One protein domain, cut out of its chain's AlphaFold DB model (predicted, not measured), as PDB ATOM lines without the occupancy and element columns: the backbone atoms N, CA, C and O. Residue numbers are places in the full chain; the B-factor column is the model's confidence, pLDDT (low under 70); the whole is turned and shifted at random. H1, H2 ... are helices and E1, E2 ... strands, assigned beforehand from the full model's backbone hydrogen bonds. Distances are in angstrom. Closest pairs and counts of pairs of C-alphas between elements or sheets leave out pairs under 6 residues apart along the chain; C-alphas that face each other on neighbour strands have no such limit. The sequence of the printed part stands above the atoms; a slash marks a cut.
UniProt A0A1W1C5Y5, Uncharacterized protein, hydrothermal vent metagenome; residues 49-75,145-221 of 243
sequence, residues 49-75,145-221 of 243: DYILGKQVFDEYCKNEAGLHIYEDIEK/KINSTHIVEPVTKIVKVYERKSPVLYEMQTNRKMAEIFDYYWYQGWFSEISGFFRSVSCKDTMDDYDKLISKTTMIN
ATOM      1  N   ASP A  49      -1.070 -33.732   6.166       76.88
ATOM      2  CA  ASP A  49      -1.710 -32.675   5.373       76.88
ATOM      3  C   ASP A  49      -3.127 -32.370   5.863       76.88
ATOM      4  O   ASP A  49      -3.581 -31.229   5.788       76.88
ATOM      5  N   TYR A  50      -3.823 -33.378   6.398       82.81
ATOM      6  CA  TYR A  50      -5.143 -33.194   6.990       82.81
ATOM      7  C   TYR A  50      -5.058 -32.446   8.322       82.81
ATOM      8  O   TYR A  50      -5.785 -31.481   8.529       82.81
ATOM      9  N   ILE A  51      -4.162 -32.869   9.217       84.00
ATOM     10  CA  ILE A  51      -4.014 -32.266  10.550       84.00
ATOM     11  C   ILE A  51      -3.557 -30.809  10.426       84.00
ATOM     12  O   ILE A  51      -4.215 -29.915  10.953       84.00
ATOM     13  N   LEU A  52      -2.465 -30.568   9.694       84.88
ATOM     14  CA  LEU A  52      -1.926 -29.223   9.505       84.88
ATOM     15  C   LEU A  52      -2.864 -28.358   8.669       84.88
ATOM     16  O   LEU A  52      -3.101 -27.204   9.015       84.88
ATOM     17  N   GLY A  53      -3.423 -28.909   7.590       85.69
ATOM     18  CA  GLY A  53      -4.325 -28.156   6.727       85.69
ATOM     19  C   GLY A  53      -5.590 -27.725   7.441       85.69
ATOM     20  O   GLY A  53      -5.978 -26.568   7.311       85.69
ATOM     21  N   LYS A  54      -6.164 -28.597   8.277       86.56
ATOM     22  CA  LYS A  54      -7.313 -28.244   9.107       86.56
ATOM     23  C   LYS A  54      -6.981 -27.151  10.117       86.56
ATOM     24  O   LYS A  54      -7.752 -26.214  10.238       86.56
ATOM     25  N   GLN A  55      -5.852 -27.248  10.820       88.62
ATOM     26  CA  GLN A  55      -5.459 -26.227  11.797       88.62
ATOM     27  C   GLN A  55      -5.267 -24.854  11.148       88.62
ATOM     28  O   GLN A  55      -5.794 -23.865  11.646       88.62
ATOM     29  N   VAL A  56      -4.548 -24.803  10.024       89.38
ATOM     30  CA  VAL A  56      -4.328 -23.561   9.271       89.38
ATOM     31  C   VAL A  56      -5.655 -22.997   8.762       89.38
ATOM     32  O   VAL A  56      -5.915 -21.809   8.901       89.38
ATOM     33  N   PHE A  57      -6.510 -23.852   8.204       89.56
ATOM     34  CA  PHE A  57      -7.834 -23.464   7.732       89.56
ATOM     35  C   PHE A  57      -8.729 -22.916   8.853       89.56
ATOM     36  O   PHE A  57      -9.308 -21.846   8.690       89.56
ATOM     37  N   ASP A  58      -8.811 -23.612   9.989       88.94
ATOM     38  CA  ASP A  58      -9.628 -23.199  11.134       88.94
ATOM     39  C   ASP A  58      -9.156 -21.830  11.681       88.94
ATOM     40  O   ASP A  58      -9.986 -21.007  12.069       88.94
ATOM     41  N   GLU A  59      -7.845 -21.549  11.659       89.62
ATOM     42  CA  GLU A  59      -7.281 -20.250  12.061       89.62
ATOM     43  C   GLU A  59      -7.712 -19.116  11.114       89.62
ATOM     44  O   GLU A  59      -8.184 -18.076  11.578       89.62
ATOM     45  N   TYR A  60      -7.633 -19.333   9.796       88.69
ATOM     46  CA  TYR A  60      -8.127 -18.364   8.809       88.69
ATOM     47  C   TYR A  60      -9.630 -18.127   8.956       88.69
ATOM     48  O   TYR A  60     -10.075 -16.982   8.988       88.69
ATOM     49  N   CYS A  61     -10.417 -19.191   9.127       86.12
ATOM     50  CA  CYS A  61     -11.856 -19.064   9.338       86.12
ATOM     51  C   CYS A  61     -12.203 -18.273  10.602       86.12
ATOM     52  O   CYS A  61     -13.183 -17.534  10.627       86.12
ATOM     53  N   LYS A  62     -11.404 -18.415  11.660       85.12
ATOM     54  CA  LYS A  62     -11.656 -17.749  12.934       85.12
ATOM     55  C   LYS A  62     -11.232 -16.281  12.942       85.12
ATOM     56  O   LYS A  62     -11.911 -15.476  13.579       85.12
ATOM     57  N   ASN A  63     -10.114 -15.954  12.298       85.50
ATOM     58  CA  ASN A  63      -9.478 -14.644  12.437       85.50
ATOM     59  C   ASN A  63      -9.647 -13.736  11.216       85.50
ATOM     60  O   ASN A  63      -9.651 -12.520  11.379       85.50
ATOM     61  N   GLU A  64      -9.750 -14.303  10.012       85.75
ATOM     62  CA  GLU A  64      -9.722 -13.531   8.763       85.75
ATOM     63  C   GLU A  64     -10.994 -13.688   7.924       85.75
ATOM     64  O   GLU A  64     -11.322 -12.798   7.146       85.75
ATOM     65  N   ALA A  65     -11.746 -14.780   8.068       84.12
ATOM     66  CA  ALA A  65     -12.992 -14.947   7.330       84.12
ATOM     67  C   ALA A  65     -14.112 -14.043   7.866       84.12
ATOM     68  O   ALA A  65     -14.173 -13.707   9.049       84.12
ATOM     69  N   GLY A  66     -15.047 -13.701   6.982       80.56
ATOM     70  CA  GLY A  66     -16.218 -12.896   7.302       80.56
ATOM     71  C   GLY A  66     -16.289 -11.596   6.509       80.56
ATOM     72  O   GLY A  66     -15.651 -11.431   5.469       80.56
ATOM     73  N   LEU A  67     -17.137 -10.688   6.987       80.81
ATOM     74  CA  LEU A  67     -17.343  -9.371   6.396       80.81
ATOM     75  C   LEU A  67     -16.343  -8.380   6.991       80.81
ATOM     76  O   LEU A  67     -16.334  -8.165   8.202       80.81
ATOM     77  N   HIS A  68     -15.562  -7.742   6.128       81.25
ATOM     78  CA  HIS A  68     -14.650  -6.663   6.488       81.25
ATOM     79  C   HIS A  68     -15.229  -5.357   5.974       81.25
ATOM     80  O   HIS A  68     -15.485  -5.223   4.778       81.25
ATOM     81  N   ILE A  69     -15.461  -4.416   6.884       80.12
ATOM     82  CA  ILE A  69     -15.986  -3.082   6.589       80.12
ATOM     83  C   ILE A  69     -14.836  -2.100   6.806       80.12
ATOM     84  O   ILE A  69     -14.247  -2.076   7.885       80.12
ATOM     85  N   TYR A  70     -14.494  -1.337   5.773       83.38
ATOM     86  CA  TYR A  70     -13.370  -0.399   5.794       83.38
ATOM     87  C   TYR A  70     -13.813   1.036   6.075       83.38
ATOM     88  O   TYR A  70     -13.066   1.794   6.689       83.38
ATOM     89  N   GLU A  71     -15.017   1.399   5.640       77.94
ATOM     90  CA  GLU A  71     -15.607   2.717   5.859       77.94
ATOM     91  C   GLU A  71     -17.060   2.558   6.316       77.94
ATOM     92  O   GLU A  71     -17.748   1.611   5.921       77.94
ATOM     93  N   ASP A  72     -17.518   3.489   7.154       72.50
ATOM     94  CA  ASP A  72     -18.925   3.563   7.519       72.50
ATOM     95  C   ASP A  72     -19.724   3.921   6.271       72.50
ATOM     96  O   ASP A  72     -19.458   4.906   5.581       72.50
ATOM     97  N   ILE A  73     -20.700   3.082   5.967       64.19
ATOM     98  CA  ILE A  73     -21.635   3.341   4.892       64.19
ATOM     99  C   ILE A  73     -22.880   3.906   5.579       64.19
ATOM    100  O   ILE A  73     -23.342   3.372   6.589       64.19
ATOM    101  N   GLU A  74     -23.421   5.002   5.066       62.66
ATOM    102  CA  GLU A  74     -24.736   5.473   5.489       62.66
ATOM    103  C   GLU A  74     -25.795   4.825   4.593       62.66
ATOM    104  O   GLU A  74     -25.559   4.620   3.401       62.66
ATOM    105  N   LYS A  75     -26.926   4.458   5.207       63.91
ATOM    106  CA  LYS A  75     -28.109   3.809   4.623       63.91
ATOM    107  C   LYS A  75     -28.150   3.794   3.087       63.91
ATOM    108  O   LYS A  75     -28.307   4.823   2.432       63.91
ATOM    109  N   LYS A 145     -21.371   0.265  -5.725       88.31
ATOM    110  CA  LYS A 145     -21.215  -0.798  -6.713       88.31
ATOM    111  C   LYS A 145     -20.746  -2.088  -6.068       88.31
ATOM    112  O   LYS A 145     -19.703  -2.115  -5.425       88.31
ATOM    113  N   ILE A 146     -21.452  -3.182  -6.330       84.50
ATOM    114  CA  ILE A 146     -20.963  -4.529  -6.044       84.50
ATOM    115  C   ILE A 146     -20.274  -5.084  -7.282       84.50
ATOM    116  O   ILE A 146     -20.886  -5.245  -8.343       84.50
ATOM    117  N   ASN A 147     -19.004  -5.444  -7.118       82.38
ATOM    118  CA  ASN A 147     -18.311  -6.301  -8.062       82.38
ATOM    119  C   ASN A 147     -18.418  -7.757  -7.595       82.38
ATOM    120  O   ASN A 147     -17.835  -8.133  -6.577       82.38
ATOM    121  N   SER A 148     -19.161  -8.583  -8.335       71.12
ATOM    122  CA  SER A 148     -19.376  -9.992  -7.994       71.12
ATOM    123  C   SER A 148     -18.312 -10.942  -8.551       71.12
ATOM    124  O   SER A 148     -18.534 -12.155  -8.571       71.12
ATOM    125  N   THR A 149     -17.181 -10.440  -9.057       74.81
ATOM    126  CA  THR A 149     -16.087 -11.311  -9.502       74.81
ATOM    127  C   THR A 149     -15.500 -12.066  -8.318       74.81
ATOM    128  O   THR A 149     -14.950 -11.462  -7.402       74.81
ATOM    129  N   HIS A 150     -15.587 -13.394  -8.358       71.69
ATOM    130  CA  HIS A 150     -14.905 -14.248  -7.397       71.69
ATOM    131  C   HIS A 150     -13.448 -14.418  -7.808       71.69
ATOM    132  O   HIS A 150     -13.168 -14.956  -8.881       71.69
ATOM    133  N   ILE A 151     -12.536 -13.993  -6.943       77.12
ATOM    134  CA  ILE A 151     -11.105 -14.230  -7.111       77.12
ATOM    135  C   ILE A 151     -10.720 -15.322  -6.118       77.12
ATOM    136  O   ILE A 151     -11.031 -15.210  -4.933       77.12
ATOM    137  N   VAL A 152     -10.107 -16.399  -6.612       81.62
ATOM    138  CA  VAL A 152      -9.621 -17.509  -5.784       81.62
ATOM    139  C   VAL A 152      -8.101 -17.506  -5.835       81.62
ATOM    140  O   VAL A 152      -7.515 -17.760  -6.887       81.62
ATOM    141  N   GLU A 153      -7.473 -17.225  -4.701       84.25
ATOM    142  CA  GLU A 153      -6.023 -17.113  -4.569       84.25
ATOM    143  C   GLU A 153      -5.498 -18.148  -3.564       84.25
ATOM    144  O   GLU A 153      -6.100 -18.362  -2.511       84.25
ATOM    145  N   PRO A 154      -4.387 -18.845  -3.860       84.12
ATOM    146  CA  PRO A 154      -3.792 -19.768  -2.903       84.12
ATOM    147  C   PRO A 154      -3.099 -18.988  -1.780       84.12
ATOM    148  O   PRO A 154      -2.063 -18.366  -2.014       84.12
ATOM    149  N   VAL A 155      -3.606 -19.094  -0.550       83.44
ATOM    150  CA  VAL A 155      -2.957 -18.507   0.638       83.44
ATOM    151  C   VAL A 155      -1.806 -19.381   1.104       83.44
ATOM    152  O   VAL A 155      -0.732 -18.905   1.458       83.44
ATOM    153  N   THR A 156      -1.998 -20.702   1.074       80.88
ATOM    154  CA  THR A 156      -0.927 -21.651   1.378       80.88
ATOM    155  C   THR A 156      -0.933 -22.811   0.397       80.88
ATOM    156  O   THR A 156      -1.840 -23.642   0.378       80.88
ATOM    157  N   LYS A 157       0.149 -22.900  -0.387       75.31
ATOM    158  CA  LYS A 157       0.331 -23.930  -1.423       75.31
ATOM    159  C   LYS A 157       0.509 -25.339  -0.852       75.31
ATOM    160  O   LYS A 157       0.072 -26.292  -1.483       75.31
ATOM    161  N   ILE A 158       1.129 -25.471   0.325       75.19
ATOM    162  CA  ILE A 158       1.441 -26.775   0.937       75.19
ATOM    163  C   ILE A 158       0.159 -27.466   1.409       75.19
ATOM    164  O   ILE A 158      -0.138 -28.574   0.980       75.19
ATOM    165  N   VAL A 159      -0.639 -26.782   2.231       80.56
ATOM    166  CA  VAL A 159      -1.887 -27.333   2.782       80.56
ATOM    167  C   VAL A 159      -3.125 -27.062   1.923       80.56
ATOM    168  O   VAL A 159      -4.233 -27.396   2.334       80.56
ATOM    169  N   LYS A 160      -2.948 -26.482   0.725       83.69
ATOM    170  CA  LYS A 160      -4.016 -26.213  -0.253       83.69
ATOM    171  C   LYS A 160      -5.199 -25.433   0.345       83.69
ATOM    172  O   LYS A 160      -6.364 -25.783   0.137       83.69
ATOM    173  N   VAL A 161      -4.882 -24.375   1.088       85.50
ATOM    174  CA  VAL A 161      -5.865 -23.396   1.572       85.50
ATOM    175  C   VAL A 161      -5.910 -22.235   0.588       85.50
ATOM    176  O   VAL A 161      -4.869 -21.673   0.230       85.50
ATOM    177  N   TYR A 162      -7.116 -21.900   0.148       86.94
ATOM    178  CA  TYR A 162      -7.391 -20.851  -0.821       86.94
ATOM    179  C   TYR A 162      -8.310 -19.817  -0.198       86.94
ATOM    180  O   TYR A 162      -9.289 -20.158   0.457       86.94
ATOM    181  N   GLU A 163      -8.001 -18.560  -0.445       88.81
ATOM    182  CA  GLU A 163      -8.852 -17.429  -0.138       88.81
ATOM    183  C   GLU A 163      -9.748 -17.209  -1.349       88.81
ATOM    184  O   GLU A 163      -9.297 -17.173  -2.495       88.81
ATOM    185  N   ARG A 164     -11.041 -17.080  -1.091       84.44
ATOM    186  CA  ARG A 164     -12.031 -16.632  -2.053       84.44
ATOM    187  C   ARG A 164     -12.480 -15.247  -1.630       84.44
ATOM    188  O   ARG A 164     -13.260 -15.093  -0.690       84.44
ATOM    189  N   LYS A 165     -12.053 -14.255  -2.398       79.75
ATOM    190  CA  LYS A 165     -12.590 -12.900  -2.303       79.75
ATOM    191  C   LYS A 165     -13.971 -12.905  -2.950       79.75
ATOM    192  O   LYS A 165     -14.132 -13.227  -4.134       79.75
ATOM    193  N   SER A 166     -14.983 -12.685  -2.122       71.81
ATOM    194  CA  SER A 166     -16.402 -12.643  -2.481       71.81
ATOM    195  C   SER A 166     -16.885 -11.181  -2.443       71.81
ATOM    196  O   SER A 166     -16.136 -10.329  -1.972       71.81
ATOM    197  N   PRO A 167     -18.063 -10.857  -3.016       76.06
ATOM    198  CA  PRO A 167     -18.326  -9.580  -3.679       76.06
ATOM    199  C   PRO A 167     -17.820  -8.358  -2.911       76.06
ATOM    200  O   PRO A 167     -18.134  -8.186  -1.735       76.06
ATOM    201  N   VAL A 168     -17.076  -7.502  -3.611       83.69
ATOM    202  CA  VAL A 168     -16.514  -6.275  -3.040       83.69
ATOM    203  C   VAL A 168     -17.465  -5.119  -3.314       83.69
ATOM    204  O   VAL A 168     -17.892  -4.923  -4.457       83.69
ATOM    205  N   LEU A 169     -17.786  -4.366  -2.267       85.25
ATOM    206  CA  LEU A 169     -18.540  -3.126  -2.346       85.25
ATOM    207  C   LEU A 169     -17.584  -1.958  -2.547       85.25
ATOM    208  O   LEU A 169     -16.645  -1.775  -1.773       85.25
ATOM    209  N   TYR A 170     -17.865  -1.147  -3.556       88.44
ATOM    210  CA  TYR A 170     -17.128   0.065  -3.866       88.44
ATOM    211  C   TYR A 170     -18.035   1.283  -3.822       88.44
ATOM    212  O   TYR A 170     -19.201   1.202  -4.207       88.44
ATOM    213  N   GLU A 171     -17.469   2.425  -3.460       88.06
ATOM    214  CA  GLU A 171     -18.027   3.726  -3.810       88.06
ATOM    215  C   GLU A 171     -17.539   4.111  -5.216       88.06
ATOM    216  O   GLU A 171     -16.341   4.186  -5.481       88.06
ATOM    217  N   MET A 172     -18.459   4.346  -6.150       86.62
ATOM    218  CA  MET A 172     -18.153   4.573  -7.565       86.62
ATOM    219  C   MET A 172     -17.429   5.895  -7.828       86.62
ATOM    220  O   MET A 172     -16.612   5.954  -8.743       86.62
ATOM    221  N   GLN A 173     -17.715   6.947  -7.054       87.81
ATOM    222  CA  GLN A 173     -17.131   8.276  -7.279       87.81
ATOM    223  C   GLN A 173     -15.630   8.302  -6.981       87.81
ATOM    224  O   GLN A 173     -14.854   8.919  -7.706       87.81
ATOM    225  N   THR A 174     -15.224   7.614  -5.916       89.38
ATOM    226  CA  THR A 174     -13.842   7.593  -5.422       89.38
ATOM    227  C   THR A 174     -13.113   6.290  -5.754       89.38
ATOM    228  O   THR A 174     -11.896   6.207  -5.584       89.38
ATOM    229  N   ASN A 175     -13.843   5.272  -6.224       88.94
ATOM    230  CA  ASN A 175     -13.381   3.896  -6.401       88.94
ATOM    231  C   ASN A 175     -12.791   3.285  -5.113       88.94
ATOM    232  O   ASN A 175     -11.894   2.439  -5.162       88.94
ATOM    233  N   ARG A 176     -13.274   3.724  -3.944       88.25
ATOM    234  CA  ARG A 176     -12.855   3.194  -2.643       88.25
ATOM    235  C   ARG A 176     -13.584   1.903  -2.320       88.25
ATOM    236  O   ARG A 176     -14.770   1.767  -2.606       88.25
ATOM    237  N   LYS A 177     -12.868   0.951  -1.718       87.44
ATOM    238  CA  LYS A 177     -13.450  -0.279  -1.174       87.44
ATOM    239  C   LYS A 177     -14.147   0.043   0.143       87.44
ATOM    240  O   LYS A 177     -13.481   0.428   1.094       87.44
ATOM    241  N   MET A 178     -15.452  -0.174   0.196       84.81
ATOM    242  CA  MET A 178     -16.257   0.051   1.398       84.81
ATOM    243  C   MET A 178     -16.318  -1.210   2.255       84.81
ATOM    244  O   MET A 178     -16.168  -1.154   3.472       84.81
ATOM    245  N   ALA A 179     -16.504  -2.363   1.610       84.06
ATOM    246  CA  ALA A 179     -16.575  -3.646   2.290       84.06
ATOM    247  C   ALA A 179     -16.195  -4.807   1.363       84.06
ATOM    248  O   ALA A 179     -16.363  -4.734   0.145       84.06
ATOM    249  N   GLU A 180     -15.689  -5.888   1.942       84.06
ATOM    250  CA  GLU A 180     -15.289  -7.105   1.234       84.06
ATOM    251  C   GLU A 180     -15.611  -8.327   2.099       84.06
ATOM    252  O   GLU A 180     -15.538  -8.273   3.327       84.06
ATOM    253  N   ILE A 181     -16.010  -9.429   1.464       82.38
ATOM    254  CA  ILE A 181     -16.261 -10.689   2.165       82.38
ATOM    255  C   ILE A 181     -15.124 -11.645   1.844       82.38
ATOM    256  O   ILE A 181     -14.922 -12.017   0.685       82.38
ATOM    257  N   PHE A 182     -14.445 -12.094   2.891       84.00
ATOM    258  CA  PHE A 182     -13.427 -13.125   2.810       84.00
ATOM    259  C   PHE A 182     -14.029 -14.464   3.211       84.00
ATOM    260  O   PHE A 182     -14.656 -14.601   4.262       84.00
ATOM    261  N   ASP A 183     -13.847 -15.459   2.355       85.06
ATOM    262  CA  ASP A 183     -14.174 -16.850   2.641       85.06
ATOM    263  C   ASP A 183     -12.952 -17.696   2.300       85.06
ATOM    264  O   ASP A 183     -12.223 -17.388   1.357       85.06
ATOM    265  N   TYR A 184     -12.717 -18.765   3.048       88.12
ATOM    266  CA  TYR A 184     -11.586 -19.651   2.805       88.12
ATOM    267  C   TYR A 184     -12.100 -21.030   2.439       88.12
ATOM    268  O   TYR A 184     -13.119 -21.504   2.944       88.12
ATOM    269  N   TYR A 185     -11.371 -21.675   1.538       88.06
ATOM    270  CA  TYR A 185     -11.632 -23.017   1.058       88.06
ATOM    271  C   TYR A 185     -10.417 -23.861   1.347       88.06
ATOM    272  O   TYR A 185      -9.296 -23.541   0.943       88.06
ATOM    273  N   TRP A 186     -10.653 -24.986   1.996       88.00
ATOM    274  CA  TRP A 186      -9.637 -25.994   2.154       88.00
ATOM    275  C   TRP A 186      -9.923 -27.175   1.245       88.00
ATOM    276  O   TRP A 186     -10.943 -27.862   1.366       88.00
ATOM    277  N   TYR A 187      -8.993 -27.417   0.325       83.38
ATOM    278  CA  TYR A 187      -8.949 -28.663  -0.416       83.38
ATOM    279  C   TYR A 187      -8.179 -29.651   0.444       83.38
ATOM    280  O   TYR A 187      -6.950 -29.607   0.513       83.38
ATOM    281  N   GLN A 188      -8.933 -30.524   1.114       73.69
ATOM    282  CA  GLN A 188      -8.403 -31.658   1.866       73.69
ATOM    283  C   GLN A 188      -7.299 -32.308   1.010       73.69
ATOM    284  O   GLN A 188      -7.522 -32.509  -0.177       73.69
ATOM    285  N   GLY A 189      -6.091 -32.519   1.546       69.69
ATOM    286  CA  GLY A 189      -4.867 -32.771   0.759       69.69
ATOM    287  C   GLY A 189      -4.891 -33.980  -0.199       69.69
ATOM    288  O   GLY A 189      -5.934 -34.542  -0.521       69.69
ATOM    289  N   TRP A 190      -3.721 -34.441  -0.654       69.12
ATOM    290  CA  TRP A 190      -3.623 -35.517  -1.661       69.12
ATOM    291  C   TRP A 190      -4.413 -36.790  -1.299       69.12
ATOM    292  O   TRP A 190      -4.909 -37.476  -2.186       69.12
ATOM    293  N   PHE A 191      -4.596 -37.094  -0.009       64.31
ATOM    294  CA  PHE A 191      -5.421 -38.221   0.432       64.31
ATOM    295  C   PHE A 191      -6.904 -38.090   0.018       64.31
ATOM    296  O   PHE A 191      -7.533 -39.081  -0.365       64.31
ATOM    297  N   SER A 192      -7.471 -36.878   0.036       65.75
ATOM    298  CA  SER A 192      -8.839 -36.643  -0.456       65.75
ATOM    299  C   SER A 192      -8.909 -36.762  -1.980       65.75
ATOM    300  O   SER A 192      -9.840 -37.366  -2.514       65.75
ATOM    301  N   GLU A 193      -7.866 -36.284  -2.670       67.00
ATOM    302  CA  GLU A 193      -7.787 -36.348  -4.130       67.00
ATOM    303  C   GLU A 193      -7.733 -37.793  -4.618       67.00
ATOM    304  O   GLU A 193      -8.337 -38.167  -5.623       67.00
ATOM    305  N   ILE A 194      -7.026 -38.625  -3.858       63.47
ATOM    306  CA  ILE A 194      -6.852 -40.035  -4.147       63.47
ATOM    307  C   ILE A 194      -8.103 -40.858  -3.785       63.47
ATOM    308  O   ILE A 194      -8.453 -41.784  -4.518       63.47
ATOM    309  N   SER A 195      -8.795 -40.539  -2.687       63.75
ATOM    310  CA  SER A 195     -10.008 -41.263  -2.266       63.75
ATOM    311  C   SER A 195     -11.255 -40.916  -3.090       63.75
ATOM    312  O   SER A 195     -12.286 -41.574  -2.946       63.75
ATOM    313  N   GLY A 196     -11.189 -39.898  -3.957       57.66
ATOM    314  CA  GLY A 196     -12.326 -39.431  -4.756       57.66
ATOM    315  C   GLY A 196     -13.398 -38.702  -3.937       57.66
ATOM    316  O   GLY A 196     -14.386 -38.233  -4.499       57.66
ATOM    317  N   PHE A 197     -13.193 -38.558  -2.625       56.50
ATOM    318  CA  PHE A 197     -13.991 -37.724  -1.733       56.50
ATOM    319  C   PHE A 197     -13.461 -36.285  -1.779       56.50
ATOM    320  O   PHE A 197     -13.005 -35.726  -0.786       56.50
ATOM    321  N   PHE A 198     -13.518 -35.666  -2.960       56.78
ATOM    322  CA  PHE A 198     -13.243 -34.240  -3.102       56.78
ATOM    323  C   PHE A 198     -14.389 -33.452  -2.466       56.78
ATOM    324  O   PHE A 198     -15.398 -33.160  -3.107       56.78
ATOM    325  N   ARG A 199     -14.248 -33.104  -1.189       68.31
ATOM    326  CA  ARG A 199     -15.045 -32.042  -0.580       68.31
ATOM    327  C   ARG A 199     -14.111 -30.897  -0.244       68.31
ATOM    328  O   ARG A 199     -13.346 -30.975   0.712       68.31
ATOM    329  N   SER A 200     -14.174 -29.841  -1.052       77.88
ATOM    330  CA  SER A 200     -13.737 -28.530  -0.592       77.88
ATOM    331  C   SER A 200     -14.584 -28.171   0.621       77.88
ATOM    332  O   SER A 200     -15.813 -28.226   0.540       77.88
ATOM    333  N   VAL A 201     -13.939 -27.839   1.727       84.00
ATOM    334  CA  VAL A 201     -14.624 -27.367   2.929       84.00
ATOM    335  C   VAL A 201     -14.517 -25.851   2.942       84.00
ATOM    336  O   VAL A 201     -13.406 -25.335   2.829       84.00
ATOM    337  N   SER A 202     -15.647 -25.150   3.033       86.25
ATOM    338  CA  SER A 202     -15.658 -23.694   3.215       86.25
ATOM    339  C   SER A 202     -15.787 -23.324   4.691       86.25
ATOM    340  O   SER A 202     -16.277 -24.126   5.497       86.25
ATOM    341  N   CYS A 203     -15.361 -22.117   5.076       84.44
ATOM    342  CA  CYS A 203     -15.555 -21.643   6.454       84.44
ATOM    343  C   CYS A 203     -17.038 -21.651   6.835       84.44
ATOM    344  O   CYS A 203     -17.412 -22.016   7.952       84.44
ATOM    345  N   LYS A 204     -17.898 -21.352   5.858       76.38
ATOM    346  CA  LYS A 204     -19.349 -21.421   6.000       76.38
ATOM    347  C   LYS A 204     -19.858 -22.807   6.410       76.38
ATOM    348  O   LYS A 204     -20.832 -22.892   7.149       76.38
ATOM    349  N   ASP A 205     -19.219 -23.882   5.952       75.00
ATOM    350  CA  ASP A 205     -19.639 -25.254   6.269       75.00
ATOM    351  C   ASP A 205     -19.179 -25.720   7.659       75.00
ATOM    352  O   ASP A 205     -19.643 -26.749   8.146       75.00
ATOM    353  N   THR A 206     -18.227 -25.015   8.277       68.31
ATOM    354  CA  THR A 206     -17.553 -25.453   9.513       68.31
ATOM    355  C   THR A 206     -17.861 -24.593  10.724       68.31
ATOM    356  O   THR A 206     -17.743 -25.067  11.853       68.31
ATOM    357  N   MET A 207     -18.272 -23.348  10.512       67.19
ATOM    358  CA  MET A 207     -18.653 -22.447  11.586       67.19
ATOM    359  C   MET A 207     -20.179 -22.426  11.710       67.19
ATOM    360  O   MET A 207     -20.858 -21.750  10.942       67.19
ATOM    361  N   ASP A 208     -20.720 -23.109  12.724       63.22
ATOM    362  CA  ASP A 208     -22.162 -23.095  13.052       63.22
ATOM    363  C   ASP A 208     -22.710 -21.667  13.273       63.22
ATOM    364  O   ASP A 208     -23.901 -21.397  13.113       63.22
ATOM    365  N   ASP A 209     -21.813 -20.737  13.612       60.16
ATOM    366  CA  ASP A 209     -22.080 -19.323  13.844       60.16
ATOM    367  C   ASP A 209     -21.561 -18.415  12.713       60.16
ATOM    368  O   ASP A 209     -21.495 -17.207  12.907       60.16
ATOM    369  N   TYR A 210     -21.217 -18.933  11.527       58.75
ATOM    370  CA  TYR A 210     -20.736 -18.108  10.405       58.75
ATOM    371  C   TYR A 210     -21.731 -16.994  10.047       58.75
ATOM    372  O   TYR A 210     -21.396 -15.809   9.997       58.75
ATOM    373  N   ASP A 211     -23.006 -17.367   9.908       61.22
ATOM    374  CA  ASP A 211     -24.092 -16.420   9.660       61.22
ATOM    375  C   ASP A 211     -24.323 -15.497  10.880       61.22
ATOM    376  O   ASP A 211     -24.756 -14.351  10.729       61.22
ATOM    377  N   LYS A 212     -23.973 -15.934  12.103       58.84
ATOM    378  CA  LYS A 212     -24.010 -15.088  13.312       58.84
ATOM    379  C   LYS A 212     -22.852 -14.095  13.395       58.84
ATOM    380  O   LYS A 212     -23.067 -12.976  13.836       58.84
ATOM    381  N   LEU A 213     -21.648 -14.463  12.975       56.72
ATOM    382  CA  LEU A 213     -20.485 -13.576  12.901       56.72
ATOM    383  C   LEU A 213     -20.723 -12.456  11.893       56.72
ATOM    384  O   LEU A 213     -20.474 -11.287  12.185       56.72
ATOM    385  N   ILE A 214     -21.308 -12.798  10.748       57.91
ATOM    386  CA  ILE A 214     -21.635 -11.821   9.712       57.91
ATOM    387  C   ILE A 214     -22.828 -10.957  10.134       57.91
ATOM    388  O   ILE A 214     -22.777  -9.737   9.976       57.91
ATOM    389  N   SER A 215     -23.855 -11.540  10.770       52.06
ATOM    390  CA  SER A 215     -24.989 -10.766  11.302       52.06
ATOM    391  C   SER A 215     -24.633  -9.884  12.509       52.06
ATOM    392  O   SER A 215     -25.158  -8.786  12.645       52.06
ATOM    393  N   LYS A 216     -23.714 -10.309  13.383       45.00
ATOM    394  CA  LYS A 216     -23.258  -9.520  14.539       45.00
ATOM    395  C   LYS A 216     -22.387  -8.340  14.114       45.00
ATOM    396  O   LYS A 216     -22.506  -7.270  14.701       45.00
ATOM    397  N   THR A 217     -21.566  -8.518  13.081       44.59
ATOM    398  CA  THR A 217     -20.776  -7.432  12.479       44.59
ATOM    399  C   THR A 217     -21.686  -6.423  11.766       44.59
ATOM    400  O   THR A 217     -21.485  -5.222  11.896       44.59
ATOM    401  N   THR A 218     -22.764  -6.884  11.120       42.41
ATOM    402  CA  THR A 218     -23.788  -6.002  10.515       42.41
ATOM    403  C   THR A 218     -24.747  -5.361  11.529       42.41
ATOM    404  O   THR A 218     -25.290  -4.299  11.255       42.41
ATOM    405  N   MET A 219     -24.943  -5.933  12.725       32.78
ATOM    406  CA  MET A 219     -25.760  -5.322  13.790       32.78
ATOM    407  C   MET A 219     -25.078  -4.153  14.514       32.78
ATOM    408  O   MET A 219     -25.776  -3.371  15.155       32.78
ATOM    409  N   ILE A 220     -23.750  -4.029  14.442       37.19
ATOM    410  CA  ILE A 220     -23.024  -2.907  15.062       37.19
ATOM    411  C   ILE A 220     -23.197  -1.613  14.238       37.19
ATOM    412  O   ILE A 220     -23.201  -0.542  14.829       37.19
ATOM    413  N   ASN A 221     -23.476  -1.715  12.930       36.53
ATOM    414  CA  ASN A 221     -23.711  -0.593  12.008       36.53
ATOM    415  C   ASN A 221     -24.992  -0.845  11.186       36.53
ATOM    416  O   ASN A 221     -24.943  -1.230  10.018       36.53
TER     417      ASN A 221
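What this domain is: This is residues 49 to 75 and 145 to 221 of the 243 residues of an uncharacterized protein of hydrothermal vent metagenome (UniProt A0A1W1C5Y5). A long, narrow, strongly twisted sheet is built on the hairpin of the two long strands E4 and E5, with short strands along both of its sides. H1 lies lengthwise over one face, along E5, while H4 sits beside the edge strand E1 and little H2 lies at one far end. The printed part has 104 residues, with four named helices and six named strands, which follow one another along the chain as H1, then E1, E2, E3, E4 and E5, then H2, then E6, then H3 and H4; the class is mixed, helices and strands, and the sheet is branched, with the antiparallel neighbour pairs E1 and E5, E2 and E4, E3 and E4, E4 and E5, and E5 and E6. The whole is only just loose, close to compact, with a radius of gyration of the C-alphas of 15.6 A, and elongated, spanning 49 by 25 by 18 A.

How they stand to each other: Start at H1, residues 49 to 63, which is on the sheet at a height over the sheet of 8.7 A. It lies over E5, residues 176 to 187, and runs along it at 18 degrees on the local plane; their closest C-alphas, Phe 57 and Trp 186, are 6.4 A apart. On one side of E5 look for E1, residues 66 to 69, with N 66 and O 182 at 2.9 A, and E6, residues 200 to 202, with N 186 and O 201 at 2.9 A. On its other side is E4, residues 161 to 171, with N 164 and O 183 at 2.7 A. Beyond E4, on one side of it, find E2, residues 145 to 147, with N 145 and O 170 at 2.8 A, and E3, residues 151 to 156, with N 163 and O 153 at 2.8 A. E3, E4 and E5 form a meander, each strand the antiparallel neighbour of the one before. H2, residues 190 to 195, is not on the sheet; it is close to H1 but not clearly touching, Asp 49 and Trp 190 being the closest C-alphas at 7.8 A. H3, residues 203 to 206, and H4, residues 210 to 220, only graze the sheet; the closest C-alphas of E1 and H4, Leu 67 and Ile 214, are 6.0 A apart. H3 and H4 only just touch, with 3 pairs of C-alphas within 8 A, and only at the corner by their link, Lys 204 and Tyr 210 being closest at 5.7 A. In H1, H2 and H4 every O i to N i+4 pair is within hydrogen-bond range; H3 is too short for one.

Where its parts are: Find C-alpha 49 at (-1.710, -32.675, 5.373); from there H1 runs 20.9 A to residue 63. After E1, E2 and E3, E4 covers 30.2 A from residue 161 to 171. E5 begins at C-alpha 176, (-12.855, 3.194, -2.643), bends by 61 degrees at residue 179 and covers 32.2 A. Past H2, E6 and H3, H4 runs 16.1 A to C-alpha 220 at (-23.024, -2.907, 15.062).

The domain as a whole: The two C-alphas farthest apart, those of Gln 173 and Ser 195, are 50.3 A apart. Residues 76 to 144 are not printed; C-alphas 75 and 145 are 14.0 A apart across the cut. The links that are printed whole are tight. The mean pLDDT of the printed part is 75.9, and residues 73 to 75, 189 to 199 and 206 to 221 are under 70.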